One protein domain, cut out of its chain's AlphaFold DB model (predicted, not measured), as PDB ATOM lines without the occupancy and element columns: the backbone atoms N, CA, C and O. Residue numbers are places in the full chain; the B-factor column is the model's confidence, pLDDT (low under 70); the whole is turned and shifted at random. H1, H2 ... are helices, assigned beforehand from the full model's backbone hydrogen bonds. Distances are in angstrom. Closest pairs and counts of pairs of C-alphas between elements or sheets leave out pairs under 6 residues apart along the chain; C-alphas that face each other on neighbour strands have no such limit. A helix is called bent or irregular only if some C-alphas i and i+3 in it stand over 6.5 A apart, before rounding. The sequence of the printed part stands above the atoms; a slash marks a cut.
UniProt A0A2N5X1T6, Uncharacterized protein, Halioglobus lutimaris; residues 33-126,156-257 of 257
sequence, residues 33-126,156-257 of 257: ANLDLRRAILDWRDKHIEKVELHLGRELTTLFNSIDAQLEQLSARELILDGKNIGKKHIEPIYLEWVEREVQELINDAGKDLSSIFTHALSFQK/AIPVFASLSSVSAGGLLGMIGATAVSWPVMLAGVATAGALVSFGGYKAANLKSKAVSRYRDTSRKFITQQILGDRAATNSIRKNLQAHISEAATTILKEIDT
ATOM      1  N   ALA A  33     -10.196  13.670  10.475       77.44
ATOM      2  CA  ALA A  33      -9.524  12.399  10.194       77.44
ATOM      3  C   ALA A  33      -9.736  11.924   8.741       77.44
ATOM      4  O   ALA A  33      -8.792  11.472   8.091       77.44
ATOM      5  N   ASN A  34     -10.946  12.102   8.194       83.75
ATOM      6  CA  ASN A  34     -11.244  11.754   6.801       83.75
ATOM      7  C   ASN A  34     -10.490  12.640   5.797       83.75
ATOM      8  O   ASN A  34     -10.038  12.151   4.760       83.75
ATOM      9  N   LEU A  35     -10.322  13.935   6.092       87.75
ATOM     10  CA  LEU A  35      -9.548  14.847   5.242       87.75
ATOM     11  C   LEU A  35      -8.056  14.491   5.229       87.75
ATOM     12  O   LEU A  35      -7.445  14.498   4.156       87.75
ATOM     13  N   ASP A  36      -7.490  14.141   6.384       88.00
ATOM     14  CA  ASP A  36      -6.085  13.739   6.498       88.00
ATOM     15  C   ASP A  36      -5.818  12.416   5.769       88.00
ATOM     16  O   ASP A  36      -4.863  12.316   4.995       88.00
ATOM     17  N   LEU A  37      -6.703  11.426   5.930       86.31
ATOM     18  CA  LEU A  37      -6.609  10.153   5.214       86.31
ATOM     19  C   LEU A  37      -6.721  10.351   3.696       86.31
ATOM     20  O   LEU A  37      -5.906   9.829   2.933       86.31
ATOM     21  N   ARG A  38      -7.687  11.161   3.247       89.50
ATOM     22  CA  ARG A  38      -7.858  11.507   1.829       89.50
ATOM     23  C   ARG A  38      -6.605  12.152   1.247       89.50
ATOM     24  O   ARG A  38      -6.194  11.797   0.142       89.50
ATOM     25  N   ARG A  39      -5.996  13.089   1.976       92.69
ATOM     26  CA  ARG A  39      -4.744  13.723   1.560       92.69
ATOM     27  C   ARG A  39      -3.611  12.703   1.466       92.69
ATOM     28  O   ARG A  39      -2.943  12.661   0.440       92.69
ATOM     29  N   ALA A  40      -3.456  11.841   2.470       91.62
ATOM     30  CA  ALA A  40      -2.426  10.805   2.472       91.62
ATOM     31  C   ALA A  40      -2.553   9.840   1.278       91.62
ATOM     32  O   ALA A  40      -1.544   9.459   0.691       91.62
ATOM     33  N   ILE A  41      -3.776   9.482   0.872       91.25
ATOM     34  CA  ILE A  41      -4.017   8.620  -0.299       91.25
ATOM     35  C   ILE A  41      -3.678   9.332  -1.614       91.25
ATOM     36  O   ILE A  41      -3.120   8.714  -2.521       91.25
ATOM     37  N   LEU A  42      -4.008  10.621  -1.737       95.38
ATOM     38  CA  LEU A  42      -3.634  11.415  -2.912       95.38
ATOM     39  C   LEU A  42      -2.111  11.561  -3.018       95.38
ATOM     40  O   LEU A  42      -1.556  11.311  -4.086       95.38
ATOM     41  N   ASP A  43      -1.444  11.868  -1.904       96.88
ATOM     42  CA  ASP A  43       0.015  11.974  -1.836       96.88
ATOM     43  C   ASP A  43       0.682  10.621  -2.158       96.88
ATOM     44  O   ASP A  43       1.656  10.565  -2.909       96.88
ATOM     45  N   TRP A  44       0.125   9.509  -1.659       95.81
ATOM     46  CA  TRP A  44       0.555   8.149  -2.003       95.81
ATOM     47  C   TRP A  44       0.443   7.875  -3.506       95.81
ATOM     48  O   TRP A  44       1.404   7.410  -4.124       95.81
ATOM     49  N   ARG A  45      -0.704   8.195  -4.115       95.81
ATOM     50  CA  ARG A  45      -0.935   7.995  -5.551       95.81
ATOM     51  C   ARG A  45       0.114   8.737  -6.370       95.81
ATOM     52  O   ARG A  45       0.746   8.137  -7.239       95.81
ATOM     53  N   ASP A  46       0.296  10.023  -6.090       97.62
ATOM     54  CA  ASP A  46       1.187  10.886  -6.862       97.62
ATOM     55  C   ASP A  46       2.648  10.431  -6.706       97.62
ATOM     56  O   ASP A  46       3.348  10.252  -7.708       97.62
ATOM     57  N   LYS A  47       3.064  10.090  -5.475       97.56
ATOM     58  CA  LYS A  47       4.379   9.504  -5.174       97.56
ATOM     59  C   LYS A  47       4.652   8.242  -5.994       97.56
ATOM     60  O   LYS A  47       5.724   8.115  -6.589       97.56
ATOM     61  N   HIS A  48       3.725   7.282  -6.020       96.12
ATOM     62  CA  HIS A  48       3.968   6.017  -6.720       96.12
ATOM     63  C   HIS A  48       3.847   6.145  -8.243       96.12
ATOM     64  O   HIS A  48       4.589   5.468  -8.951       96.12
ATOM     65  N   ILE A  49       3.004   7.042  -8.768       96.12
ATOM     66  CA  ILE A  49       2.961   7.346 -10.211       96.12
ATOM     67  C   ILE A  49       4.314   7.869 -10.703       96.12
ATOM     68  O   ILE A  49       4.811   7.401 -11.734       96.12
ATOM     69  N   GLU A  50       4.912   8.808  -9.965       96.88
ATOM     70  CA  GLU A  50       6.234   9.359 -10.274       96.88
ATOM     71  C   GLU A  50       7.329   8.296 -10.112       96.88
ATOM     72  O   GLU A  50       8.168   8.116 -11.000       96.88
ATOM     73  N   LYS A  51       7.282   7.519  -9.019       96.62
ATOM     74  CA  LYS A  51       8.246   6.442  -8.761       96.62
ATOM     75  C   LYS A  51       8.271   5.409  -9.886       96.62
ATOM     76  O   LYS A  51       9.359   5.012 -10.292       96.62
ATOM     77  N   VAL A  52       7.115   4.999 -10.414       95.31
ATOM     78  CA  VAL A  52       7.032   4.055 -11.546       95.31
ATOM     79  C   VAL A  52       7.787   4.590 -12.766       95.31
ATOM     80  O   VAL A  52       8.540   3.848 -13.394       95.31
ATOM     81  N   GLU A  53       7.618   5.870 -13.108       93.81
ATOM     82  CA  GLU A  53       8.287   6.469 -14.266       93.81
ATOM     83  C   GLU A  53       9.809   6.516 -14.096       93.81
ATOM     84  O   GLU A  53      10.545   6.070 -14.981       93.81
ATOM     85  N   LEU A  54      10.274   7.006 -12.946       95.94
ATOM     86  CA  LEU A  54      11.701   7.132 -12.657       95.94
ATOM     87  C   LEU A  54      12.386   5.765 -12.539       95.94
ATOM     88  O   LEU A  54      13.471   5.569 -13.092       95.94
ATOM     89  N   HIS A  55      11.753   4.814 -11.845       96.12
ATOM     90  CA  HIS A  55      12.300   3.476 -11.614       96.12
ATOM     91  C   HIS A  55      12.440   2.699 -12.921       96.12
ATOM     92  O   HIS A  55      13.541   2.268 -13.258       96.12
ATOM     93  N   LEU A  56      11.367   2.607 -13.717       94.69
ATOM     94  CA  LEU A  56      11.416   1.912 -15.006       94.69
ATOM     95  C   LEU A  56      12.422   2.567 -15.963       94.69
ATOM     96  O   LEU A  56      13.162   1.863 -16.645       94.69
ATOM     97  N   GLY A  57      12.493   3.902 -15.992       94.00
ATOM     98  CA  GLY A  57      13.473   4.628 -16.802       94.00
ATOM     99  C   GLY A  57      14.923   4.299 -16.436       94.00
ATOM    100  O   GLY A  57      15.760   4.121 -17.323       94.00
ATOM    101  N   ARG A  58      15.222   4.178 -15.137       96.31
ATOM    102  CA  ARG A  58      16.563   3.846 -14.636       96.31
ATOM    103  C   ARG A  58      16.936   2.393 -14.927       96.31
ATOM    104  O   ARG A  58      17.995   2.136 -15.504       96.31
ATOM    105  N   GLU A  59      16.059   1.456 -14.572       96.56
ATOM    106  CA  GLU A  59      16.341   0.016 -14.642       96.56
ATOM    107  C   GLU A  59      16.376  -0.537 -16.076       96.56
ATOM    108  O   GLU A  59      16.958  -1.597 -16.329       96.56
ATOM    109  N   LEU A  60      15.843   0.207 -17.052       94.69
ATOM    110  CA  LEU A  60      15.974  -0.110 -18.480       94.69
ATOM    111  C   LEU A  60      17.428  -0.281 -18.927       94.69
ATOM    112  O   LEU A  60      17.722  -1.121 -19.778       94.69
ATOM    113  N   THR A  61      18.350   0.495 -18.355       95.12
ATOM    114  CA  THR A  61      19.775   0.392 -18.698       95.12
ATOM    115  C   THR A  61      20.323  -0.985 -18.324       95.12
ATOM    116  O   THR A  61      21.053  -1.596 -19.105       95.12
ATOM    117  N   THR A  62      19.918  -1.506 -17.165       96.56
ATOM    118  CA  THR A  62      20.287  -2.841 -16.685       96.56
ATOM    119  C   THR A  62      19.762  -3.921 -17.630       96.56
ATOM    120  O   THR A  62      20.522  -4.798 -18.040       96.56
ATOM    121  N   LEU A  63      18.499  -3.817 -18.058       95.44
ATOM    122  CA  LEU A  63      17.911  -4.731 -19.040       95.44
ATOM    123  C   LEU A  63      18.684  -4.722 -20.367       95.44
ATOM    124  O   LEU A  63      19.005  -5.780 -20.909       95.44
ATOM    125  N   PHE A  64      19.020  -3.539 -20.888       95.44
ATOM    126  CA  PHE A  64      19.770  -3.432 -22.140       95.44
ATOM    127  C   PHE A  64      21.166  -4.027 -22.045       95.44
ATOM    128  O   PHE A  64      21.583  -4.704 -22.980       95.44
ATOM    129  N   ASN A  65      21.856  -3.846 -20.921       96.12
ATOM    130  CA  ASN A  65      23.163  -4.455 -20.707       96.12
ATOM    131  C   ASN A  65      23.077  -5.991 -20.700       96.12
ATOM    132  O   ASN A  65      23.919  -6.647 -21.314       96.12
ATOM    133  N   SER A  66      22.042  -6.565 -20.079       95.31
ATOM    134  CA  SER A  66      21.816  -8.018 -20.074       95.31
ATOM    135  C   SER A  66      21.511  -8.566 -21.470       95.31
ATOM    136  O   SER A  66      22.091  -9.569 -21.885       95.31
ATOM    137  N   ILE A  67      20.649  -7.885 -22.233       93.00
ATOM    138  CA  ILE A  67      20.336  -8.268 -23.619       93.00
ATOM    139  C   ILE A  67      21.578  -8.149 -24.506       93.00
ATOM    140  O   ILE A  67      21.846  -9.038 -25.313       93.00
ATOM    141  N   ASP A  68      22.354  -7.078 -24.354       93.25
ATOM    142  CA  ASP A  68      23.572  -6.866 -25.130       93.25
ATOM    143  C   ASP A  68      24.610  -7.948 -24.845       93.25
ATOM    144  O   ASP A  68      25.160  -8.519 -25.786       93.25
ATOM    145  N   ALA A  69      24.821  -8.298 -23.574       93.88
ATOM    146  CA  ALA A  69      25.689  -9.405 -23.192       93.88
ATOM    147  C   ALA A  69      25.226 -10.732 -23.819       93.88
ATOM    148  O   ALA A  69      26.047 -11.485 -24.345       93.88
ATOM    149  N   GLN A  70      23.914 -10.990 -23.835       92.62
ATOM    150  CA  GLN A  70      23.349 -12.189 -24.450       92.62
ATOM    151  C   GLN A  70      23.548 -12.215 -25.974       92.62
ATOM    152  O   GLN A  70      23.850 -13.270 -26.530       92.62
ATOM    153  N   LEU A  71      23.408 -11.074 -26.658       88.94
ATOM    154  CA  LEU A  71      23.617 -10.961 -28.106       88.94
ATOM    155  C   LEU A  71      25.090 -11.135 -28.503       88.94
ATOM    156  O   LEU A  71      25.374 -11.739 -29.538       88.94
ATOM    157  N   GLU A  72      26.031 -10.642 -27.692       89.94
ATOM    158  CA  GLU A  72      27.470 -10.797 -27.951       89.94
ATOM    159  C   GLU A  72      27.926 -12.262 -27.854       89.94
ATOM    160  O   GLU A  72      28.839 -12.677 -28.578       89.94
ATOM    161  N   GLN A  73      27.259 -13.069 -27.022       91.25
ATOM    162  CA  GLN A  73      27.522 -14.507 -26.895       91.25
ATOM    163  C   GLN A  73      27.061 -15.318 -28.116       91.25
ATOM    164  O   GLN A  73      27.580 -16.409 -28.349       91.25
ATOM    165  N   LEU A  74      26.137 -14.794 -28.931       87.44
ATOM    166  CA  LEU A  74      25.621 -15.511 -30.099       87.44
ATOM    167  C   LEU A  74      26.651 -15.597 -31.230       87.44
ATOM    168  O   LEU A  74      27.449 -14.683 -31.493       87.44
ATOM    169  N   SER A  75      26.611 -16.709 -31.959       84.25
ATOM    170  CA  SER A  75      27.407 -16.880 -33.168       84.25
ATOM    171  C   SER A  75      26.821 -16.074 -34.334       84.25
ATOM    172  O   SER A  75      25.617 -15.828 -34.426       84.25
ATOM    173  N   ALA A  76      27.673 -15.699 -35.295       78.31
ATOM    174  CA  ALA A  76      27.224 -15.030 -36.520       78.31
ATOM    175  C   ALA A  76      26.175 -15.868 -37.276       78.31
ATOM    176  O   ALA A  76      25.246 -15.326 -37.870       78.31
ATOM    177  N   ARG A  77      26.313 -17.200 -37.231       75.50
ATOM    178  CA  ARG A  77      25.395 -18.133 -37.886       75.50
ATOM    179  C   ARG A  77      24.003 -18.079 -37.264       75.50
ATOM    180  O   ARG A  77      23.034 -18.007 -38.012       75.50
ATOM    181  N   GLU A  78      23.905 -18.092 -35.939       79.19
ATOM    182  CA  GLU A  78      22.622 -17.985 -35.230       79.19
ATOM    183  C   GLU A  78      21.958 -16.640 -35.513       79.19
ATOM    184  O   GLU A  78      20.791 -16.615 -35.894       79.19
ATOM    185  N   LEU A  79      22.729 -15.546 -35.454       75.94
ATOM    186  CA  LEU A  79      22.260 -14.183 -35.739       75.94
ATOM    187  C   LEU A  79      21.652 -14.017 -37.136       75.94
ATOM    188  O   LEU A  79      20.694 -13.268 -37.307       75.94
ATOM    189  N   ILE A  80      22.208 -14.701 -38.137       70.69
ATOM    190  CA  ILE A  80      21.799 -14.548 -39.539       70.69
ATOM    191  C   ILE A  80      20.736 -15.580 -39.931       70.69
ATOM    192  O   ILE A  80      19.753 -15.229 -40.579       70.69
ATOM    193  N   LEU A  81      20.929 -16.852 -39.565       73.38
ATOM    194  CA  LEU A  81      20.062 -17.951 -40.007       73.38
ATOM    195  C   LEU A  81      18.863 -18.168 -39.085       73.38
ATOM    196  O   LEU A  81      17.774 -18.445 -39.579       73.38
ATOM    197  N   ASP A  82      19.043 -18.031 -37.766       74.19
ATOM    198  CA  ASP A  82      17.976 -18.253 -36.776       74.19
ATOM    199  C   ASP A  82      17.338 -16.934 -36.310       74.19
ATOM    200  O   ASP A  82      16.623 -16.887 -35.312       74.19
ATOM    201  N   GLY A  83      17.559 -15.848 -37.063       68.31
ATOM    202  CA  GLY A  83      17.216 -14.478 -36.683       68.31
ATOM    203  C   GLY A  83      15.769 -14.248 -36.232       68.31
ATOM    204  O   GLY A  83      15.521 -13.363 -35.413       68.31
ATOM    205  N   LYS A  84      14.821 -15.067 -36.707       69.88
ATOM    206  CA  LYS A  84      13.405 -15.039 -36.294       69.88
ATOM    207  C   LYS A  84      13.173 -15.584 -34.881       69.88
ATOM    208  O   LYS A  84      12.265 -15.128 -34.195       69.88
ATOM    209  N   ASN A  85      13.978 -16.552 -34.452       80.06
ATOM    210  CA  ASN A  85      13.823 -17.232 -33.169       80.06
ATOM    211  C   ASN A  85      14.665 -16.604 -32.056       80.06
ATOM    212  O   ASN A  85      14.403 -16.888 -30.893       80.06
ATOM    213  N   ILE A  86      15.631 -15.740 -32.379       81.25
ATOM    214  CA  ILE A  86      16.510 -15.108 -31.379       81.25
ATOM    215  C   ILE A  86      15.714 -14.322 -30.346       81.25
ATOM    216  O   ILE A  86      15.963 -14.457 -29.152       81.25
ATOM    217  N   GLY A  87      14.727 -13.546 -30.797       80.06
ATOM    218  CA  GLY A  87      13.870 -12.780 -29.894       80.06
ATOM    219  C   GLY A  87      13.176 -13.687 -28.900       80.06
ATOM    220  O   GLY A  87      13.332 -13.507 -27.704       80.06
ATOM    221  N   LYS A  88      12.512 -14.729 -29.401       82.50
ATOM    222  CA  LYS A  88      11.759 -15.675 -28.577       82.50
ATOM    223  C   LYS A  88      12.638 -16.529 -27.654       82.50
ATOM    224  O   LYS A  88      12.261 -16.814 -26.527       82.50
ATOM    225  N   LYS A  89      13.803 -16.977 -28.128       85.62
ATOM    226  CA  LYS A  89      14.673 -17.900 -27.379       85.62
ATOM    227  C   LYS A  89      15.598 -17.198 -26.390       85.62
ATOM    228  O   LYS A  89      15.915 -17.784 -25.364       85.62
ATOM    229  N   HIS A  90      16.068 -15.992 -26.714       87.44
ATOM    230  CA  HIS A  90      17.135 -15.332 -25.957       87.44
ATOM    231  C   HIS A  90      16.713 -13.998 -25.343       87.44
ATOM    232  O   HIS A  90      17.143 -13.694 -24.238       87.44
ATOM    233  N   ILE A  91      15.892 -13.198 -26.027       88.38
ATOM    234  CA  ILE A  91      15.543 -11.845 -25.555       88.38
ATOM    235  C   ILE A  91      14.294 -11.870 -24.670       88.38
ATOM    236  O   ILE A  91      14.284 -11.269 -23.602       88.38
ATOM    237  N   GLU A  92      13.257 -12.583 -25.101       86.25
ATOM    238  CA  GLU A  92      11.982 -12.734 -24.405       86.25
ATOM    239  C   GLU A  92      12.128 -13.237 -22.964       86.25
ATOM    240  O   GLU A  92      11.567 -12.579 -22.093       86.25
ATOM    241  N   PRO A  93      12.889 -14.308 -22.649       89.94
ATOM    242  CA  PRO A  93      13.022 -14.749 -21.260       89.94
ATOM    243  C   PRO A  93      13.670 -13.683 -20.366       89.94
ATOM    244  O   PRO A  93      13.150 -13.410 -19.291       89.94
ATOM    245  N   ILE A  94      14.734 -13.019 -20.838       92.25
ATOM    246  CA  ILE A  94      15.411 -11.940 -20.095       92.25
ATOM    247  C   ILE A  94      14.453 -10.765 -19.863       92.25
ATOM    248  O   ILE A  94      14.414 -10.188 -18.780       92.25
ATOM    249  N   TYR A  95      13.678 -10.406 -20.888       89.75
ATOM    250  CA  TYR A  95      12.676  -9.350 -20.798       89.75
ATOM    251  C   TYR A  95      11.568  -9.698 -19.801       89.75
ATOM    252  O   TYR A  95      11.252  -8.873 -18.951       89.75
ATOM    253  N   LEU A  96      10.985 -10.896 -19.890       88.00
ATOM    254  CA  LEU A  96       9.882 -11.313 -19.024       88.00
ATOM    255  C   LEU A  96      10.317 -11.404 -17.561       88.00
ATOM    256  O   LEU A  96       9.632 -10.852 -16.708       88.00
ATOM    257  N   GLU A  97      11.469 -12.020 -17.292       89.38
ATOM    258  CA  GLU A  97      12.036 -12.109 -15.941       89.38
ATOM    259  C   GLU A  97      12.291 -10.716 -15.351       89.38
ATOM    260  O   GLU A  97      11.953 -10.446 -14.198       89.38
ATOM    261  N   TRP A  98      12.846  -9.802 -16.155       93.94
ATOM    262  CA  TRP A  98      13.049  -8.419 -15.733       93.94
ATOM    263  C   TRP A  98      11.715  -7.726 -15.435       93.94
ATOM    264  O   TRP A  98      11.555  -7.169 -14.355       93.94
ATOM    265  N   VAL A  99      10.738  -7.787 -16.349       90.00
ATOM    266  CA  VAL A  99       9.438  -7.118 -16.168       90.00
ATOM    267  C   VAL A  99       8.726  -7.645 -14.929       90.00
ATOM    268  O   VAL A  99       8.219  -6.847 -14.145       90.00
ATOM    269  N   GLU A 100       8.689  -8.964 -14.742       86.12
ATOM    270  CA  GLU A 100       8.060  -9.591 -13.581       86.12
ATOM    271  C   GLU A 100       8.668  -9.066 -12.279       86.12
ATOM    272  O   GLU A 100       7.935  -8.590 -11.411       86.12
ATOM    273  N   ARG A 101      10.002  -9.063 -12.186       92.12
ATOM    274  CA  ARG A 101      10.715  -8.556 -11.013       92.12
ATOM    275  C   ARG A 101      10.408  -7.084 -10.740       92.12
ATOM    276  O   ARG A 101      10.026  -6.749  -9.621       92.12
ATOM    277  N   GLU A 102      10.550  -6.213 -11.741       92.56
ATOM    278  CA  GLU A 102      10.376  -4.767 -11.542       92.56
ATOM    279  C   GLU A 102       8.921  -4.399 -11.211       92.56
ATOM    280  O   GLU A 102       8.660  -3.564 -10.345       92.56
ATOM    281  N   VAL A 103       7.950  -5.036 -11.873       88.12
ATOM    282  CA  VAL A 103       6.524  -4.819 -11.591       88.12
ATOM    283  C   VAL A 103       6.183  -5.295 -10.180       88.12
ATOM    284  O   VAL A 103       5.499  -4.583  -9.443       88.12
ATOM    285  N   GLN A 104       6.669  -6.472  -9.786       85.25
ATOM    286  CA  GLN A 104       6.427  -7.016  -8.455       85.25
ATOM    287  C   GLN A 104       7.040  -6.132  -7.363       85.25
ATOM    288  O   GLN A 104       6.403  -5.904  -6.336       85.25
ATOM    289  N   GLU A 105       8.243  -5.598  -7.580       89.25
ATOM    290  CA  GLU A 105       8.871  -4.655  -6.654       89.25
ATOM    291  C   GLU A 105       8.023  -3.388  -6.476       89.25
ATOM    292  O   GLU A 105       7.700  -3.024  -5.342       89.25
ATOM    293  N   LEU A 106       7.595  -2.762  -7.577       90.94
ATOM    294  CA  LEU A 106       6.792  -1.535  -7.553       90.94
ATOM    295  C   LEU A 106       5.430  -1.735  -6.873       90.94
ATOM    296  O   LEU A 106       5.012  -0.890  -6.079       90.94
ATOM    297  N   ILE A 107       4.750  -2.852  -7.146       86.56
ATOM    298  CA  ILE A 107       3.460  -3.179  -6.518       86.56
ATOM    299  C   ILE A 107       3.639  -3.458  -5.023       86.56
ATOM    300  O   ILE A 107       2.870  -2.946  -4.208       86.56
ATOM    301  N   ASN A 108       4.655  -4.237  -4.644       85.44
ATOM    302  CA  ASN A 108       4.918  -4.560  -3.242       85.44
ATOM    303  C   ASN A 108       5.251  -3.312  -2.422       85.44
ATOM    304  O   ASN A 108       4.799  -3.178  -1.287       85.44
ATOM    305  N   ASP A 109       6.051  -2.412  -2.984       88.94
ATOM    306  CA  ASP A 109       6.401  -1.140  -2.362       88.94
ATOM    307  C   ASP A 109       5.166  -0.243  -2.181       88.94
ATOM    308  O   ASP A 109       4.892   0.206  -1.069       88.94
ATOM    309  N   ALA A 110       4.352  -0.088  -3.231       88.75
ATOM    310  CA  ALA A 110       3.097   0.659  -3.157       88.75
ATOM    311  C   ALA A 110       2.122   0.076  -2.124       88.75
ATOM    312  O   ALA A 110       1.524   0.819  -1.342       88.75
ATOM    313  N   GLY A 111       1.995  -1.252  -2.075       85.38
ATOM    314  CA  GLY A 111       1.143  -1.948  -1.113       85.38
ATOM    315  C   GLY A 111       1.605  -1.782   0.338       85.38
ATOM    316  O   GLY A 111       0.774  -1.571   1.224       85.38
ATOM    317  N   LYS A 112       2.920  -1.831   0.593       85.75
ATOM    318  CA  LYS A 112       3.497  -1.592   1.928       85.75
ATOM    319  C   LYS A 112       3.230  -0.173   2.412       85.75
ATOM    320  O   LYS A 112       2.764   0.002   3.539       85.75
ATOM    321  N   ASP A 113       3.474   0.819   1.562       88.06
ATOM    322  CA  ASP A 113       3.245   2.222   1.905       88.06
ATOM    323  C   ASP A 113       1.765   2.480   2.197       88.06
ATOM    324  O   ASP A 113       1.431   3.084   3.217       88.06
ATOM    325  N   LEU A 114       0.867   1.934   1.378       86.25
ATOM    326  CA  LEU A 114      -0.570   2.059   1.602       86.25
ATOM    327  C   LEU A 114      -1.005   1.404   2.924       86.25
ATOM    328  O   LEU A 114      -1.758   1.996   3.695       86.25
ATOM    329  N   SER A 115      -0.492   0.208   3.233       81.56
ATOM    330  CA  SER A 115      -0.756  -0.477   4.507       81.56
ATOM    331  C   SER A 115      -0.295   0.347   5.716       81.56
ATOM    332  O   SER A 115      -0.984   0.390   6.740       81.56
ATOM    333  N   SER A 116       0.833   1.053   5.589       83.12
ATOM    334  CA  SER A 116       1.337   1.932   6.647       83.12
ATOM    335  C   SER A 116       0.384   3.102   6.924       83.12
ATOM    336  O   SER A 116       0.099   3.380   8.089       83.12
ATOM    337  N   ILE A 117      -0.194   3.715   5.880       84.00
ATOM    338  CA  ILE A 117      -1.159   4.822   6.007       84.00
ATOM    339  C   ILE A 117      -2.373   4.378   6.828       84.00
ATOM    340  O   ILE A 117      -2.752   5.046   7.791       84.00
ATOM    341  N   PHE A 118      -2.942   3.212   6.511       80.62
ATOM    342  CA  PHE A 118      -4.089   2.677   7.249       80.62
ATOM    343  C   PHE A 118      -3.743   2.275   8.681       80.62
ATOM    344  O   PHE A 118      -4.513   2.548   9.600       80.62
ATOM    345  N   THR A 119      -2.575   1.670   8.899       74.69
ATOM    346  CA  THR A 119      -2.127   1.293  10.248       74.69
ATOM    347  C   THR A 119      -1.993   2.527  11.142       74.69
ATOM    348  O   THR A 119      -2.436   2.513  12.293       74.69
ATOM    349  N   HIS A 120      -1.449   3.624  10.604       73.94
ATOM    350  CA  HIS A 120      -1.372   4.893  11.318       73.94
ATOM    351  C   HIS A 120      -2.758   5.482  11.595       73.94
ATOM    352  O   HIS A 120      -3.034   5.827  12.745       73.94
ATOM    353  N   ALA A 121      -3.657   5.521  10.608       73.00
ATOM    354  CA  ALA A 121      -5.021   6.022  10.795       73.00
ATOM    355  C   ALA A 121      -5.784   5.258  11.899       73.00
ATOM    356  O   ALA A 121      -6.365   5.871  12.798       73.00
ATOM    357  N   LEU A 122      -5.694   3.923  11.905       67.06
ATOM    358  CA  LEU A 122      -6.313   3.073  12.928       67.06
ATOM    359  C   LEU A 122      -5.706   3.293  14.322       67.06
ATOM    360  O   LEU A 122      -6.420   3.260  15.326       67.06
ATOM    361  N   SER A 123      -4.394   3.539  14.409       63.16
ATOM    362  CA  SER A 123      -3.731   3.797  15.693       63.16
ATOM    363  C   SER A 123      -4.222   5.090  16.360       63.16
ATOM    364  O   SER A 123      -4.429   5.103  17.574       63.16
ATOM    365  N   PHE A 124      -4.499   6.138  15.575       58.69
ATOM    366  CA  PHE A 124      -5.074   7.388  16.080       58.69
ATOM    367  C   PHE A 124      -6.526   7.215  16.534       58.69
ATOM    368  O   PHE A 124      -6.893   7.725  17.592       58.69
ATOM    369  N   GLN A 125      -7.331   6.437  15.805       58.53
ATOM    370  CA  GLN A 125      -8.708   6.132  16.208       58.53
ATOM    371  C   GLN A 125      -8.756   5.325  17.516       58.53
ATOM    372  O   GLN A 125      -9.573   5.598  18.399       58.53
ATOM    373  N   LYS A 126      -7.835   4.368  17.685       56.34
ATOM    374  CA  LYS A 126      -7.695   3.603  18.931       56.34
ATOM    375  C   LYS A 126      -7.272   4.489  20.106       56.34
ATOM    376  O   LYS A 126      -7.740   4.287  21.222       56.34
ATOM    377  N   ALA A 156     -12.234  -2.073   4.121       43.50
ATOM    378  CA  ALA A 156     -11.073  -1.775   3.278       43.50
ATOM    379  C   ALA A 156     -10.198  -3.015   2.977       43.50
ATOM    380  O   ALA A 156      -9.100  -2.908   2.430       43.50
ATOM    381  N   ILE A 157     -10.658  -4.220   3.331       42.00
ATOM    382  CA  ILE A 157      -9.917  -5.477   3.114       42.00
ATOM    383  C   ILE A 157     -10.087  -6.102   1.692       42.00
ATOM    384  O   ILE A 157      -9.332  -7.019   1.375       42.00
ATOM    385  N   PRO A 158     -10.932  -5.625   0.744       42.19
ATOM    386  CA  PRO A 158     -10.889  -6.112  -0.646       42.19
ATOM    387  C   PRO A 158      -9.755  -5.520  -1.502       42.19
ATOM    388  O   PRO A 158      -9.318  -6.153  -2.468       42.19
ATOM    389  N   VAL A 159      -9.250  -4.320  -1.186       46.25
ATOM    390  CA  VAL A 159      -8.277  -3.632  -2.064       46.25
ATOM    391  C   VAL A 159      -6.890  -4.283  -1.987       46.25
ATOM    392  O   VAL A 159      -6.213  -4.454  -3.000       46.25
ATOM    393  N   PHE A 160      -6.493  -4.775  -0.809       42.78
ATOM    394  CA  PHE A 160      -5.258  -5.554  -0.679       42.78
ATOM    395  C   PHE A 160      -5.346  -6.880  -1.429       42.78
ATOM    396  O   PHE A 160      -4.376  -7.275  -2.075       42.78
ATOM    397  N   ALA A 161      -6.506  -7.542  -1.405       44.06
ATOM    398  CA  ALA A 161      -6.714  -8.769  -2.162       44.06
ATOM    399  C   ALA A 161      -6.629  -8.510  -3.669       44.06
ATOM    400  O   ALA A 161      -6.045  -9.323  -4.361       44.06
ATOM    401  N   SER A 162      -7.107  -7.385  -4.204       44.53
ATOM    402  CA  SER A 162      -7.004  -7.087  -5.649       44.53
ATOM    403  C   SER A 162      -5.580  -6.733  -6.105       44.53
ATOM    404  O   SER A 162      -5.166  -7.180  -7.172       44.53
ATOM    405  N   LEU A 163      -4.787  -6.040  -5.279       45.78
ATOM    406  CA  LEU A 163      -3.370  -5.762  -5.573       45.78
ATOM    407  C   LEU A 163      -2.436  -6.960  -5.337       45.78
ATOM    408  O   LEU A 163      -1.354  -7.000  -5.910       45.78
ATOM    409  N   SER A 164      -2.830  -7.935  -4.510       42.62
ATOM    410  CA  SER A 164      -2.052  -9.163  -4.251       42.62
ATOM    411  C   SER A 164      -2.563 -10.397  -5.007       42.62
ATOM    412  O   SER A 164      -1.817 -11.355  -5.190       42.62
ATOM    413  N   SER A 165      -3.803 -10.372  -5.512       43.19
ATOM    414  CA  SER A 165      -4.383 -11.411  -6.383       43.19
ATOM    415  C   SER A 165      -4.038 -11.237  -7.862       43.19
ATOM    416  O   SER A 165      -4.471 -12.049  -8.683       43.19
ATOM    417  N   VAL A 166      -3.126 -10.316  -8.199       44.56
ATOM    418  CA  VAL A 166      -2.197 -10.478  -9.335       44.56
ATOM    419  C   VAL A 166      -1.230 -11.638  -9.039       44.56
ATOM    420  O   VAL A 166      -0.012 -11.520  -9.012       44.56
ATOM    421  N   SER A 167      -1.832 -12.810  -8.834       40.44
ATOM    422  CA  SER A 167      -1.284 -14.132  -9.094       40.44
ATOM    423  C   SER A 167      -0.576 -14.107 -10.447       40.44
ATOM    424  O   SER A 167      -0.949 -13.327 -11.325       40.44
ATOM    425  N   ALA A 168       0.415 -14.976 -10.639       42.28
ATOM    426  CA  ALA A 168       1.198 -15.089 -11.868       42.28
ATOM    427  C   ALA A 168       0.357 -14.999 -13.168       42.28
ATOM    428  O   ALA A 168       0.845 -14.492 -14.170       42.28
ATOM    429  N   GLY A 169      -0.928 -15.390 -13.157       41.19
ATOM    430  CA  GLY A 169      -1.859 -15.213 -14.283       41.19
ATOM    431  C   GLY A 169      -2.380 -13.785 -14.551       41.19
ATOM    432  O   GLY A 169      -2.649 -13.459 -15.702       41.19
ATOM    433  N   GLY A 170      -2.518 -12.915 -13.544       50.88
ATOM    434  CA  GLY A 170      -2.968 -11.521 -13.708       50.88
ATOM    435  C   GLY A 170      -1.846 -10.584 -14.162       50.88
ATOM    436  O   GLY A 170      -2.040  -9.746 -15.043       50.88
ATOM    437  N   LEU A 171      -0.640 -10.801 -13.633       51.22
ATOM    438  CA  LEU A 171       0.583 -10.115 -14.054       51.22
ATOM    439  C   LEU A 171       0.945 -10.501 -15.498       51.22
ATOM    440  O   LEU A 171       1.153  -9.627 -16.340       51.22
ATOM    441  N   LEU A 172       0.867 -11.797 -15.831       53.84
ATOM    442  CA  LEU A 172       0.948 -12.274 -17.216       53.84
ATOM    443  C   LEU A 172      -0.255 -11.868 -18.072       53.84
ATOM    444  O   LEU A 172      -0.130 -11.860 -19.286       53.84
ATOM    445  N   GLY A 173      -1.404 -11.508 -17.498       57.09
ATOM    446  CA  GLY A 173      -2.526 -10.921 -18.238       57.09
ATOM    447  C   GLY A 173      -2.221  -9.491 -18.686       57.09
ATOM    448  O   GLY A 173      -2.439  -9.144 -19.844       57.09
ATOM    449  N   MET A 174      -1.625  -8.687 -17.803       57.81
ATOM    450  CA  MET A 174      -1.160  -7.331 -18.107       57.81
ATOM    451  C   MET A 174       0.030  -7.334 -19.082       57.81
ATOM    452  O   MET A 174       0.070  -6.520 -20.005       57.81
ATOM    453  N   ILE A 175       0.972  -8.269 -18.917       56.84
ATOM    454  CA  ILE A 175       2.126  -8.443 -19.816       56.84
ATOM    455  C   ILE A 175       1.699  -9.129 -21.125       56.84
ATOM    456  O   ILE A 175       2.110  -8.727 -22.205       56.84
ATOM    457  N   GLY A 176       0.828 -10.131 -21.065       49.41
ATOM    458  CA  GLY A 176       0.364 -10.921 -22.210       49.41
ATOM    459  C   GLY A 176      -0.653 -10.198 -23.091       49.41
ATOM    460  O   GLY A 176      -0.706 -10.459 -24.292       49.41
ATOM    461  N   ALA A 177      -1.403  -9.232 -22.546       49.25
ATOM    462  CA  ALA A 177      -2.198  -8.300 -23.347       49.25
ATOM    463  C   ALA A 177      -1.314  -7.413 -24.240       49.25
ATOM    464  O   ALA A 177      -1.756  -6.955 -25.297       49.25
ATOM    465  N   THR A 178      -0.040  -7.219 -23.875       53.50
ATOM    466  CA  THR A 178       0.971  -6.718 -24.804       53.50
ATOM    467  C   THR A 178       1.471  -7.902 -25.625       53.50
ATOM    468  O   THR A 178       2.451  -8.552 -25.288       53.50
ATOM    469  N   ALA A 179       0.745  -8.258 -26.689       51.97
ATOM    470  CA  ALA A 179       1.165  -9.312 -27.610       51.97
ATOM    471  C   ALA A 179       2.493  -8.910 -28.276       51.97
ATOM    472  O   ALA A 179       2.526  -8.274 -29.334       51.97
ATOM    473  N   VAL A 180       3.609  -9.237 -27.627       57.16
ATOM    474  CA  VAL A 180       4.937  -8.896 -28.110       57.16
ATOM    475  C   VAL A 180       5.270  -9.820 -29.276       57.16
ATOM    476  O   VAL A 180       5.659 -10.974 -29.113       57.16
ATOM    477  N   SER A 181       5.134  -9.306 -30.497       60.94
ATOM    478  CA  SER A 181       5.514 -10.035 -31.708       60.94
ATOM    479  C   SER A 181       7.029  -9.975 -31.964       60.94
ATOM    480  O   SER A 181       7.482  -9.555 -33.033       60.94
ATOM    481  N   TRP A 182       7.831 -10.469 -31.006       67.94
ATOM    482  CA  TRP A 182       9.281 -10.676 -31.166       67.94
ATOM    483  C   TRP A 182       9.662 -11.302 -32.526       67.94
ATOM    484  O   TRP A 182      10.625 -10.830 -33.141       67.94
ATOM    485  N   PRO A 183       8.918 -12.303 -33.062       52.06
ATOM    486  CA  PRO A 183       9.274 -12.941 -34.331       52.06
ATOM    487  C   PRO A 183       9.114 -12.034 -35.559       52.06
ATOM    488  O   PRO A 183       9.875 -12.167 -36.516       52.06
ATOM    489  N   VAL A 184       8.145 -11.111 -35.555       56.19
ATOM    490  CA  VAL A 184       7.872 -10.224 -36.702       56.19
ATOM    491  C   VAL A 184       8.916  -9.114 -36.771       56.19
ATOM    492  O   VAL A 184       9.430  -8.808 -37.846       56.19
ATOM    493  N   MET A 185       9.295  -8.572 -35.614       61.09
ATOM    494  CA  MET A 185      10.284  -7.502 -35.515       61.09
ATOM    495  C   MET A 185      11.676  -7.941 -35.992       61.09
ATOM    496  O   MET A 185      12.371  -7.196 -36.682       61.09
ATOM    497  N   LEU A 186      12.079  -9.169 -35.659       58.50
ATOM    498  CA  LEU A 186      13.426  -9.665 -35.944       58.50
ATOM    499  C   LEU A 186      13.547 -10.366 -37.303       58.50
ATOM    500  O   LEU A 186      14.635 -10.423 -37.876       58.50
ATOM    501  N   ALA A 187      12.429 -10.819 -37.883       54.91
ATOM    502  CA  ALA A 187      12.389 -11.323 -39.258       54.91
ATOM    503  C   ALA A 187      12.830 -10.273 -40.298       54.91
ATOM    504  O   ALA A 187      13.430 -10.635 -41.315       54.91
ATOM    505  N   GLY A 188      12.574  -8.985 -40.036       52.00
ATOM    506  CA  GLY A 188      13.003  -7.880 -40.901       52.00
ATOM    507  C   GLY A 188      14.519  -7.648 -40.909       52.00
ATOM    508  O   GLY A 188      15.058  -7.112 -41.874       52.00
ATOM    509  N   VAL A 189      15.236  -8.093 -39.871       54.75
ATOM    510  CA  VAL A 189      16.696  -7.917 -39.767       54.75
ATOM    511  C   VAL A 189      17.446  -8.974 -40.588       54.75
ATOM    512  O   VAL A 189      18.471  -8.664 -41.200       54.75
ATOM    513  N   ALA A 190      16.913 -10.198 -40.662       53.09
ATOM    514  CA  ALA A 190      17.553 -11.335 -41.331       53.09
ATOM    515  C   ALA A 190      17.466 -11.297 -42.873       53.09
ATOM    516  O   ALA A 190      18.278 -11.914 -43.560       53.09
ATOM    517  N   THR A 191      16.510 -10.567 -43.451       50.78
ATOM    518  CA  THR A 191      16.215 -10.615 -44.899       50.78
ATOM    519  C   THR A 191      17.111  -9.725 -45.769       50.78
ATOM    520  O   THR A 191      17.130  -9.883 -46.987       50.78
ATOM    521  N   ALA A 192      17.923  -8.843 -45.183       49.94
ATOM    522  CA  ALA A 192      18.735  -7.881 -45.937       49.94
ATOM    523  C   ALA A 192      20.104  -8.409 -46.432       49.94
ATOM    524  O   ALA A 192      20.968  -7.604 -46.781       49.94
ATOM    525  N   GLY A 193      20.357  -9.724 -46.438       48.22
ATOM    526  CA  GLY A 193      21.714 -10.248 -46.655       48.22
ATOM    527  C   GLY A 193      21.820 -11.656 -47.233       48.22
ATOM    528  O   GLY A 193      22.729 -12.388 -46.856       48.22
ATOM    529  N   ALA A 194      20.932 -12.048 -48.147       44.84
ATOM    530  CA  ALA A 194      21.043 -13.317 -48.871       44.84
ATOM    531  C   ALA A 194      22.142 -13.283 -49.956       44.84
ATOM    532  O   ALA A 194      21.854 -13.500 -51.123       44.84
ATOM    533  N   LEU A 195      23.395 -12.995 -49.594       55.88
ATOM    534  CA  LEU A 195      24.573 -13.192 -50.450       55.88
ATOM    535  C   LEU A 195      25.833 -13.295 -49.579       55.88
ATOM    536  O   LEU A 195      26.493 -12.283 -49.358       55.88
ATOM    537  N   VAL A 196      26.218 -14.488 -49.108       52.72
ATOM    538  CA  VAL A 196      27.614 -14.706 -48.680       52.72
ATOM    539  C   VAL A 196      28.091 -16.119 -49.019       52.72
ATOM    540  O   VAL A 196      27.888 -17.075 -48.276       52.72
ATOM    541  N   SER A 197      28.797 -16.207 -50.144       51.22
ATOM    542  CA  SER A 197      29.890 -17.149 -50.365       51.22
ATOM    543  C   SER A 197      30.998 -16.885 -49.329       51.22
ATOM    544  O   SER A 197      31.441 -15.753 -49.127       51.22
ATOM    545  N   PHE A 198      31.385 -17.933 -48.603       50.84
ATOM    546  CA  PHE A 198      32.205 -17.886 -47.392       50.84
ATOM    547  C   PHE A 198      33.636 -17.362 -47.630       50.84
ATOM    548  O   PHE A 198      34.424 -17.979 -48.339       50.84
ATOM    549  N   GLY A 199      33.995 -16.269 -46.947       51.69
ATOM    550  CA  GLY A 199      35.375 -15.816 -46.736       51.69
ATOM    551  C   GLY A 199      35.520 -15.205 -45.335       51.69
ATOM    552  O   GLY A 199      34.847 -14.224 -45.016       51.69
ATOM    553  N   GLY A 200      36.365 -15.798 -44.480       56.22
ATOM    554  CA  GLY A 200      36.373 -15.614 -43.013       56.22
ATOM    555  C   GLY A 200      36.514 -14.179 -42.482       56.22
ATOM    556  O   GLY A 200      35.930 -13.858 -41.451       56.22
ATOM    557  N   TYR A 201      37.183 -13.275 -43.206       58.66
ATOM    558  CA  TYR A 201      37.329 -11.871 -42.785       58.66
ATOM    559  C   TYR A 201      36.023 -11.060 -42.851       58.66
ATOM    560  O   TYR A 201      35.871 -10.071 -42.138       58.66
ATOM    561  N   LYS A 202      35.041 -11.474 -43.666       68.25
ATOM    562  CA  LYS A 202      33.749 -10.770 -43.764       68.25
ATOM    563  C   LYS A 202      32.761 -11.170 -42.663       68.25
ATOM    564  O   LYS A 202      31.797 -10.444 -42.433       68.25
ATOM    565  N   ALA A 203      33.002 -12.277 -41.954       68.00
ATOM    566  CA  ALA A 203      32.083 -12.804 -40.945       68.00
ATOM    567  C   ALA A 203      32.030 -11.944 -39.667       68.00
ATOM    568  O   ALA A 203      30.944 -11.696 -39.146       68.00
ATOM    569  N   ALA A 204      33.173 -11.432 -39.195       73.38
ATOM    570  CA  ALA A 204      33.233 -10.578 -38.002       73.38
ATOM    571  C   ALA A 204      32.513  -9.229 -38.208       73.38
ATOM    572  O   ALA A 204      31.744  -8.785 -37.353       73.38
ATOM    573  N   ASN A 205      32.683  -8.618 -39.386       79.81
ATOM    574  CA  ASN A 205      31.970  -7.394 -39.766       79.81
ATOM    575  C   ASN A 205      30.463  -7.632 -39.949       79.81
ATOM    576  O   ASN A 205      29.658  -6.748 -39.663       79.81
ATOM    577  N   LEU A 206      30.059  -8.827 -40.400       79.00
ATOM    578  CA  LEU A 206      28.642  -9.183 -40.473       79.00
ATOM    579  C   LEU A 206      28.031  -9.373 -39.081       79.00
ATOM    580  O   LEU A 206      26.933  -8.874 -38.843       79.00
ATOM    581  N   LYS A 207      28.742 -10.052 -38.164       83.94
ATOM    582  CA  LYS A 207      28.289 -10.257 -36.780       83.94
ATOM    583  C   LYS A 207      28.055  -8.922 -36.089       83.94
ATOM    584  O   LYS A 207      26.951  -8.684 -35.619       83.94
ATOM    585  N   SER A 208      29.058  -8.048 -36.062       85.44
ATOM    586  CA  SER A 208      28.952  -6.745 -35.390       85.44
ATOM    587  C   SER A 208      27.800  -5.903 -35.947       85.44
ATOM    588  O   SER A 208      27.027  -5.327 -35.184       85.44
ATOM    589  N   LYS A 209      27.603  -5.901 -37.273       85.62
ATOM    590  CA  LYS A 209      26.474  -5.208 -37.910       85.62
ATOM    591  C   LYS A 209      25.120  -5.830 -37.560       85.62
ATOM    592  O   LYS A 209      24.154  -5.095 -37.365       85.62
ATOM    593  N   ALA A 210      25.035  -7.159 -37.488       82.81
ATOM    594  CA  ALA A 210      23.826  -7.849 -37.053       82.81
ATOM    595  C   ALA A 210      23.516  -7.518 -35.588       82.81
ATOM    596  O   ALA A 210      22.429  -7.024 -35.309       82.81
ATOM    597  N   VAL A 211      24.485  -7.688 -34.681       87.19
ATOM    598  CA  VAL A 211      24.349  -7.370 -33.250       87.19
ATOM    599  C   VAL A 211      23.900  -5.925 -33.050       87.19
ATOM    600  O   VAL A 211      22.925  -5.700 -32.343       87.19
ATOM    601  N   SER A 212      24.526  -4.956 -33.728       88.25
ATOM    602  CA  SER A 212      24.123  -3.544 -33.643       88.25
ATOM    603  C   SER A 212      22.662  -3.341 -34.048       88.25
ATOM    604  O   SER A 212      21.915  -2.676 -33.339       88.25
ATOM    605  N   ARG A 213      22.212  -3.954 -35.151       85.25
ATOM    606  CA  ARG A 213      20.811  -3.849 -35.592       85.25
ATOM    607  C   ARG A 213      19.840  -4.490 -34.604       85.25
ATOM    608  O   ARG A 213      18.781  -3.920 -34.350       85.25
ATOM    609  N   TYR A 214      20.184  -5.659 -34.063       84.62
ATOM    610  CA  TYR A 214      19.390  -6.322 -33.027       84.62
ATOM    611  C   TYR A 214      19.302  -5.453 -31.772       84.62
ATOM    612  O   TYR A 214      18.205  -5.249 -31.263       84.62
ATOM    613  N   ARG A 215      20.422  -4.877 -31.328       89.94
ATOM    614  CA  ARG A 215      20.494  -3.946 -30.198       89.94
ATOM    615  C   ARG A 215      19.569  -2.751 -30.402       89.94
ATOM    616  O   ARG A 215      18.706  -2.510 -29.564       89.94
ATOM    617  N   ASP A 216      19.693  -2.049 -31.524       90.44
ATOM    618  CA  ASP A 216      18.902  -0.843 -31.799       90.44
ATOM    619  C   ASP A 216      17.400  -1.153 -31.872       90.44
ATOM    620  O   ASP A 216      16.571  -0.448 -31.289       90.44
ATOM    621  N   THR A 217      17.048  -2.245 -32.555       86.75
ATOM    622  CA  THR A 217      15.652  -2.655 -32.744       86.75
ATOM    623  C   THR A 217      15.028  -3.103 -31.423       86.75
ATOM    624  O   THR A 217      13.942  -2.639 -31.073       86.75
ATOM    625  N   SER A 218      15.728  -3.942 -30.653       86.81
ATOM    626  CA  SER A 218      15.274  -4.401 -29.337       86.81
ATOM    627  C   SER A 218      15.148  -3.244 -28.357       86.81
ATOM    628  O   SER A 218      14.114  -3.119 -27.712       86.81
ATOM    629  N   ARG A 219      16.139  -2.344 -28.290       92.12
ATOM    630  CA  ARG A 219      16.091  -1.164 -27.414       92.12
ATOM    631  C   ARG A 219      14.889  -0.286 -27.722       92.12
ATOM    632  O   ARG A 219      14.141   0.060 -26.810       92.12
ATOM    633  N   LYS A 220      14.663   0.039 -29.000       89.75
ATOM    634  CA  LYS A 220      13.516   0.852 -29.420       89.75
ATOM    635  C   LYS A 220      12.195   0.195 -29.026       89.75
ATOM    636  O   LYS A 220      11.338   0.852 -28.443       89.75
ATOM    637  N   PHE A 221      12.049  -1.093 -29.318       86.25
ATOM    638  CA  PHE A 221      10.830  -1.834 -29.034       86.25
ATOM    639  C   PHE A 221      10.551  -1.956 -27.534       86.25
ATOM    640  O   PHE A 221       9.468  -1.608 -27.078       86.25
ATOM    641  N   ILE A 222      11.547  -2.380 -26.758       89.88
ATOM    642  CA  ILE A 222      11.452  -2.527 -25.303       89.88
ATOM    643  C   ILE A 222      11.130  -1.183 -24.647       89.88
ATOM    644  O   ILE A 222      10.241  -1.113 -23.805       89.88
ATOM    645  N   THR A 223      11.781  -0.099 -25.081       91.56
ATOM    646  CA  THR A 223      11.481   1.254 -24.586       91.56
ATOM    647  C   THR A 223      10.023   1.625 -24.858       91.56
ATOM    648  O   THR A 223       9.339   2.134 -23.973       91.56
ATOM    649  N   GLN A 224       9.523   1.343 -26.064       87.81
ATOM    650  CA  GLN A 224       8.128   1.600 -26.424       87.81
ATOM    651  C   GLN A 224       7.142   0.754 -25.610       87.81
ATOM    652  O   GLN A 224       6.086   1.262 -25.253       87.81
ATOM    653  N   GLN A 225       7.464  -0.498 -25.287       86.06
ATOM    654  CA  GLN A 225       6.593  -1.346 -24.464       86.06
ATOM    655  C   GLN A 225       6.606  -0.942 -22.986       86.06
ATOM    656  O   GLN A 225       5.559  -0.896 -22.343       86.06
ATOM    657  N   ILE A 226       7.777  -0.615 -22.436       89.75
ATOM    658  CA  ILE A 226       7.915  -0.304 -21.011       89.75
ATOM    659  C   ILE A 226       7.447   1.120 -20.721       89.75
ATOM    660  O   ILE A 226       6.558   1.319 -19.893       89.75
ATOM    661  N   LEU A 227       8.010   2.113 -21.412       90.44
ATOM    662  CA  LEU A 227       7.699   3.519 -21.154       90.44
ATOM    663  C   LEU A 227       6.477   3.984 -21.945       90.44
ATOM    664  O   LEU A 227       5.725   4.829 -21.463       90.44
ATOM    665  N   GLY A 228       6.241   3.442 -23.137       85.81
ATOM    666  CA  GLY A 228       5.216   3.975 -24.031       85.81
ATOM    667  C   GLY A 228       5.630   5.299 -24.667       85.81
ATOM    668  O   GLY A 228       6.353   6.108 -24.088       85.81
ATOM    669  N   ASP A 229       5.124   5.540 -25.871       80.75
ATOM    670  CA  ASP A 229       5.081   6.886 -26.439       80.75
ATOM    671  C   ASP A 229       3.836   7.631 -25.913       80.75
ATOM    672  O   ASP A 229       2.910   7.016 -25.368       80.75
ATOM    673  N   ARG A 230       3.755   8.950 -26.120       62.47
ATOM    674  CA  ARG A 230       2.569   9.758 -25.783       62.47
ATOM    675  C   ARG A 230       1.286   9.123 -26.331       62.47
ATOM    676  O   ARG A 230       0.295   9.063 -25.608       62.47
ATOM    677  N   ALA A 231       1.342   8.554 -27.538       61.97
ATOM    678  CA  ALA A 231       0.217   7.895 -28.206       61.97
ATOM    679  C   ALA A 231       0.004   6.407 -27.847       61.97
ATOM    680  O   ALA A 231      -1.046   5.859 -28.165       61.97
ATOM    681  N   ALA A 232       0.963   5.730 -27.204       64.50
ATOM    682  CA  ALA A 232       0.840   4.298 -26.913       64.50
ATOM    683  C   ALA A 232      -0.090   4.077 -25.714       64.50
ATOM    684  O   ALA A 232       0.192   4.581 -24.630       64.50
ATOM    685  N   THR A 233      -1.192   3.346 -25.875       63.00
ATOM    686  CA  THR A 233      -2.181   3.145 -24.799       63.00
ATOM    687  C   THR A 233      -1.789   2.052 -23.804       63.00
ATOM    688  O   THR A 233      -2.195   2.131 -22.653       63.00
ATOM    689  N   ASN A 234      -0.960   1.083 -24.210       76.00
ATOM    690  CA  ASN A 234      -0.788  -0.184 -23.482       76.00
ATOM    691  C   ASN A 234       0.659  -0.434 -23.017       76.00
ATOM    692  O   ASN A 234       1.161  -1.546 -23.137       76.00
ATOM    693  N   SER A 235       1.365   0.592 -22.541       87.50
ATOM    694  CA  SER A 235       2.712   0.407 -21.972       87.50
ATOM    695  C   SER A 235       2.660  -0.025 -20.508       87.50
ATOM    696  O   SER A 235       1.766   0.425 -19.789       87.50
ATOM    697  N   ILE A 236       3.671  -0.756 -20.034       88.00
ATOM    698  CA  ILE A 236       3.774  -1.193 -18.628       88.00
ATOM    699  C   ILE A 236       3.677  -0.005 -17.664       88.00
ATOM    700  O   ILE A 236       2.900  -0.059 -16.713       88.00
ATOM    701  N   ARG A 237       4.383   1.101 -17.947       91.06
ATOM    702  CA  ARG A 237       4.305   2.339 -17.155       91.06
ATOM    703  C   ARG A 237       2.864   2.827 -16.998       91.06
ATOM    704  O   ARG A 237       2.403   3.016 -15.878       91.06
ATOM    705  N   LYS A 238       2.153   3.016 -18.115       89.19
ATOM    706  CA  LYS A 238       0.761   3.499 -18.105       89.19
ATOM    707  C   LYS A 238      -0.183   2.535 -17.393       89.19
ATOM    708  O   LYS A 238      -1.024   3.000 -16.636       89.19
ATOM    709  N   ASN A 239      -0.028   1.227 -17.594       86.31
ATOM    710  CA  ASN A 239      -0.859   0.227 -16.922       86.31
ATOM    711  C   ASN A 239      -0.654   0.273 -15.400       86.31
ATOM    712  O   ASN A 239      -1.624   0.342 -14.654       86.31
ATOM    713  N   LEU A 240       0.598   0.331 -14.934       89.19
ATOM    714  CA  LEU A 240       0.911   0.480 -13.510       89.19
ATOM    715  C   LEU A 240       0.356   1.781 -12.921       89.19
ATOM    716  O   LEU A 240      -0.285   1.763 -11.872       89.19
ATOM    717  N   GLN A 241       0.556   2.908 -13.607       91.94
ATOM    718  CA  GLN A 241       0.024   4.205 -13.180       91.94
ATOM    719  C   GLN A 241      -1.511   4.210 -13.138       91.94
ATOM    720  O   GLN A 241      -2.100   4.787 -12.219       91.94
ATOM    721  N   ALA A 242      -2.165   3.546 -14.096       88.00
ATOM    722  CA  ALA A 242      -3.613   3.381 -14.119       88.00
ATOM    723  C   ALA A 242      -4.096   2.547 -12.927       88.00
ATOM    724  O   ALA A 242      -5.002   2.987 -12.228       88.00
ATOM    725  N   HIS A 243      -3.444   1.421 -12.629       84.88
ATOM    726  CA  HIS A 243      -3.778   0.595 -11.467       84.88
ATOM    727  C   HIS A 243      -3.600   1.341 -10.136       84.88
ATOM    728  O   HIS A 243      -4.475   1.272  -9.277       84.88
ATOM    729  N   ILE A 244      -2.518   2.111  -9.973       88.94
ATOM    730  CA  ILE A 244      -2.311   2.962  -8.785       88.94
ATOM    731  C   ILE A 244      -3.423   4.019  -8.673       88.94
ATOM    732  O   ILE A 244      -3.974   4.246  -7.594       88.94
ATOM    733  N   SER A 245      -3.792   4.647  -9.793       91.38
ATOM    734  CA  SER A 245      -4.852   5.665  -9.835       91.38
ATOM    735  C   SER A 245      -6.233   5.089  -9.523       91.38
ATOM    736  O   SER A 245      -7.023   5.717  -8.814       91.38
ATOM    737  N   GLU A 246      -6.531   3.902 -10.047       86.44
ATOM    738  CA  GLU A 246      -7.775   3.175  -9.809       86.44
ATOM    739  C   GLU A 246      -7.890   2.746  -8.345       86.44
ATOM    740  O   GLU A 246      -8.930   2.975  -7.724       86.44
ATOM    741  N   ALA A 247      -6.807   2.222  -7.762       84.81
ATOM    742  CA  ALA A 247      -6.746   1.885  -6.344       84.81
ATOM    743  C   ALA A 247      -7.021   3.118  -5.469       84.81
ATOM    744  O   ALA A 247      -7.926   3.089  -4.636       84.81
ATOM    745  N   ALA A 248      -6.325   4.234  -5.716       88.00
ATOM    746  CA  ALA A 248      -6.558   5.480  -4.987       88.00
ATOM    747  C   ALA A 248      -8.009   5.968  -5.124       88.00
ATOM    748  O   ALA A 248      -8.643   6.322  -4.138       88.00
ATOM    749  N   THR A 249      -8.563   5.955  -6.339       87.62
ATOM    750  CA  THR A 249      -9.940   6.406  -6.598       87.62
ATOM    751  C   THR A 249     -10.972   5.527  -5.893       87.62
ATOM    752  O   THR A 249     -11.975   6.039  -5.403       87.62
ATOM    753  N   THR A 250     -10.737   4.217  -5.844       83.00
ATOM    754  CA  THR A 250     -11.626   3.258  -5.174       83.00
ATOM    755  C   THR A 250     -11.651   3.517  -3.675       83.00
ATOM    756  O   THR A 250     -12.723   3.707  -3.113       83.00
ATOM    757  N   ILE A 251     -10.477   3.659  -3.056       83.56
ATOM    758  CA  ILE A 251     -10.363   3.954  -1.624       83.56
ATOM    759  C   ILE A 251     -10.993   5.312  -1.290       83.56
ATOM    760  O   ILE A 251     -11.707   5.443  -0.303       83.56
ATOM    761  N   LEU A 252     -10.770   6.336  -2.119       85.56
ATOM    762  CA  LEU A 252     -11.361   7.658  -1.899       85.56
ATOM    763  C   LEU A 252     -12.892   7.635  -1.951       85.56
ATOM    764  O   LEU A 252     -13.526   8.325  -1.160       85.56
ATOM    765  N   LYS A 253     -13.487   6.826  -2.838       84.00
ATOM    766  CA  LYS A 253     -14.945   6.645  -2.883       84.00
ATOM    767  C   LYS A 253     -15.485   6.014  -1.604       84.00
ATOM    768  O   LYS A 253     -16.549   6.423  -1.166       84.00
ATOM    769  N   GLU A 254     -14.762   5.059  -1.023       79.12
ATOM    770  CA  GLU A 254     -15.149   4.404   0.235       79.12
ATOM    771  C   GLU A 254     -15.061   5.341   1.450       79.12
ATOM    772  O   GLU A 254     -15.771   5.137   2.425       79.12
ATOM    773  N   ILE A 255     -14.211   6.373   1.403       79.38
ATOM    774  CA  ILE A 255     -14.091   7.376   2.479       79.38
ATOM    775  C   ILE A 255     -15.206   8.432   2.404       79.38
ATOM    776  O   ILE A 255     -15.580   9.005   3.427       79.38
ATOM    777  N   ASP A 256     -15.711   8.717   1.201       74.62
ATOM    778  CA  ASP A 256     -16.761   9.718   0.974       74.62
ATOM    779  C   ASP A 256     -18.190   9.167   1.218       74.62
ATOM    780  O   ASP A 256     -19.129   9.962   1.314       74.62
ATOM    781  N   THR A 257     -18.364   7.839   1.292       64.69
ATOM    782  CA  THR A 257     -19.643   7.153   1.590       64.69
ATOM    783  C   THR A 257     -19.883   6.967   3.078       64.69
ATOM    784  O   THR A 257     -21.021   7.254   3.513       64.69
TER     785      THR A 257
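AT A GLANCE: This is residues 33 to 126 and 156 to 257 of the 257 residues of an uncharacterized protein of Halioglobus lutimaris (UniProt A0A2N5X1T6). A long rod of helices: H3 and H1 run side by side in opposite directions for most of its length, and H7 and H8, one after the other, make a third row along H1. H2 turns the chain at one end of the rod, H6 packs on H3 and H7 in that half, H4 and H5 are short pieces farther along, and residues 197 to 202 stick out. The printed part has 196 residues with eight named helices, H1 to H8 in chain order, and no named strand; its class is all helix. It is loose, with a radius of gyration of the C-alphas of 22.0 A and spans of 81 by 28 by 23 A.

IN THESE COORDINATES: H3, the longest helix, covers residues 83 to 126 and measures 63.6 A, with a kink of 34 degrees near residue 93. H1 covers residues 33 to 73, from C-alpha 33 at (-9.524, 12.399, 10.194), and measures 58.9 A, with a kink of 28 degrees near residue 58. H2 is residues 76 to 81, 8.5 A. H4 is residues 157 to 164, 11.4 A, and H5 residues 168 to 176, 11.2 A. H6 is residues 182 to 193, 19.9 A; H7 residues 201 to 226, 38.4 A; H8 residues 236 to 256, 30.4 A, ending at C-alpha 256 at (-16.761, 9.718, 0.974). H3 and H6 are only just irregular: C-alphas 84 and 87, and C-alphas 190 and 193, are each 6.8 A apart.

HOW THE PARTS SIT: H1, H3, H6, H7 and H8 form a bundle, helices side by side. H3 touches H1 at a shallow tilt of 21 degrees, opposite ways, the closest C-alphas being Ile 91 and Ile 67, 6.3 A. H3 touches H6 with residues 83 to 92 alone, closest at Lys 84 and Ala 187, 4.9 A. H1 touches H8, closest at Ile 49 and Gln 241, 5.2 A, and H7 with residues 56 to 72 alone, closest at Leu 71 and Val 211, 6.3 A. H6 and H7 form a helical hairpin at 28 degrees, closest at Val 189 and Arg 213, 7.1 A. H2 touches H7, closest at Ala 76 and Lys 207, 4.9 A. H4 only just touches H3, with 3 pairs of C-alphas within 8 A, closest at Phe 160 and Gly 111, 7.4 A. H5 and H8 touch only at their ends, and only just, with 3 pairs; Ile 175 and Ile 236 are closest, 7.5 A. H1 and H4 are apart. Every O i to N i+4 pair is within hydrogen-bond range in H2, H5 and H8, against 35 of 37 in H1, 35 of 40 in H3, 3 of 4 in H4, 21 of 22 in H7 and 2 of 8 in H6, where 1 of 9 O i to N i+3 pairs is within range.

THE WHOLE: The C-alphas farthest apart, Lys 126 and Ser 197, are 81.5 A apart. Residues 127 to 155 are not printed, and C-alphas 126 and 156 are 16.9 A apart across this cut. Of the links printed whole, none is long. Mean pLDDT of the printed part is 77.3; 60 residues are under 70, among them 156 to 203.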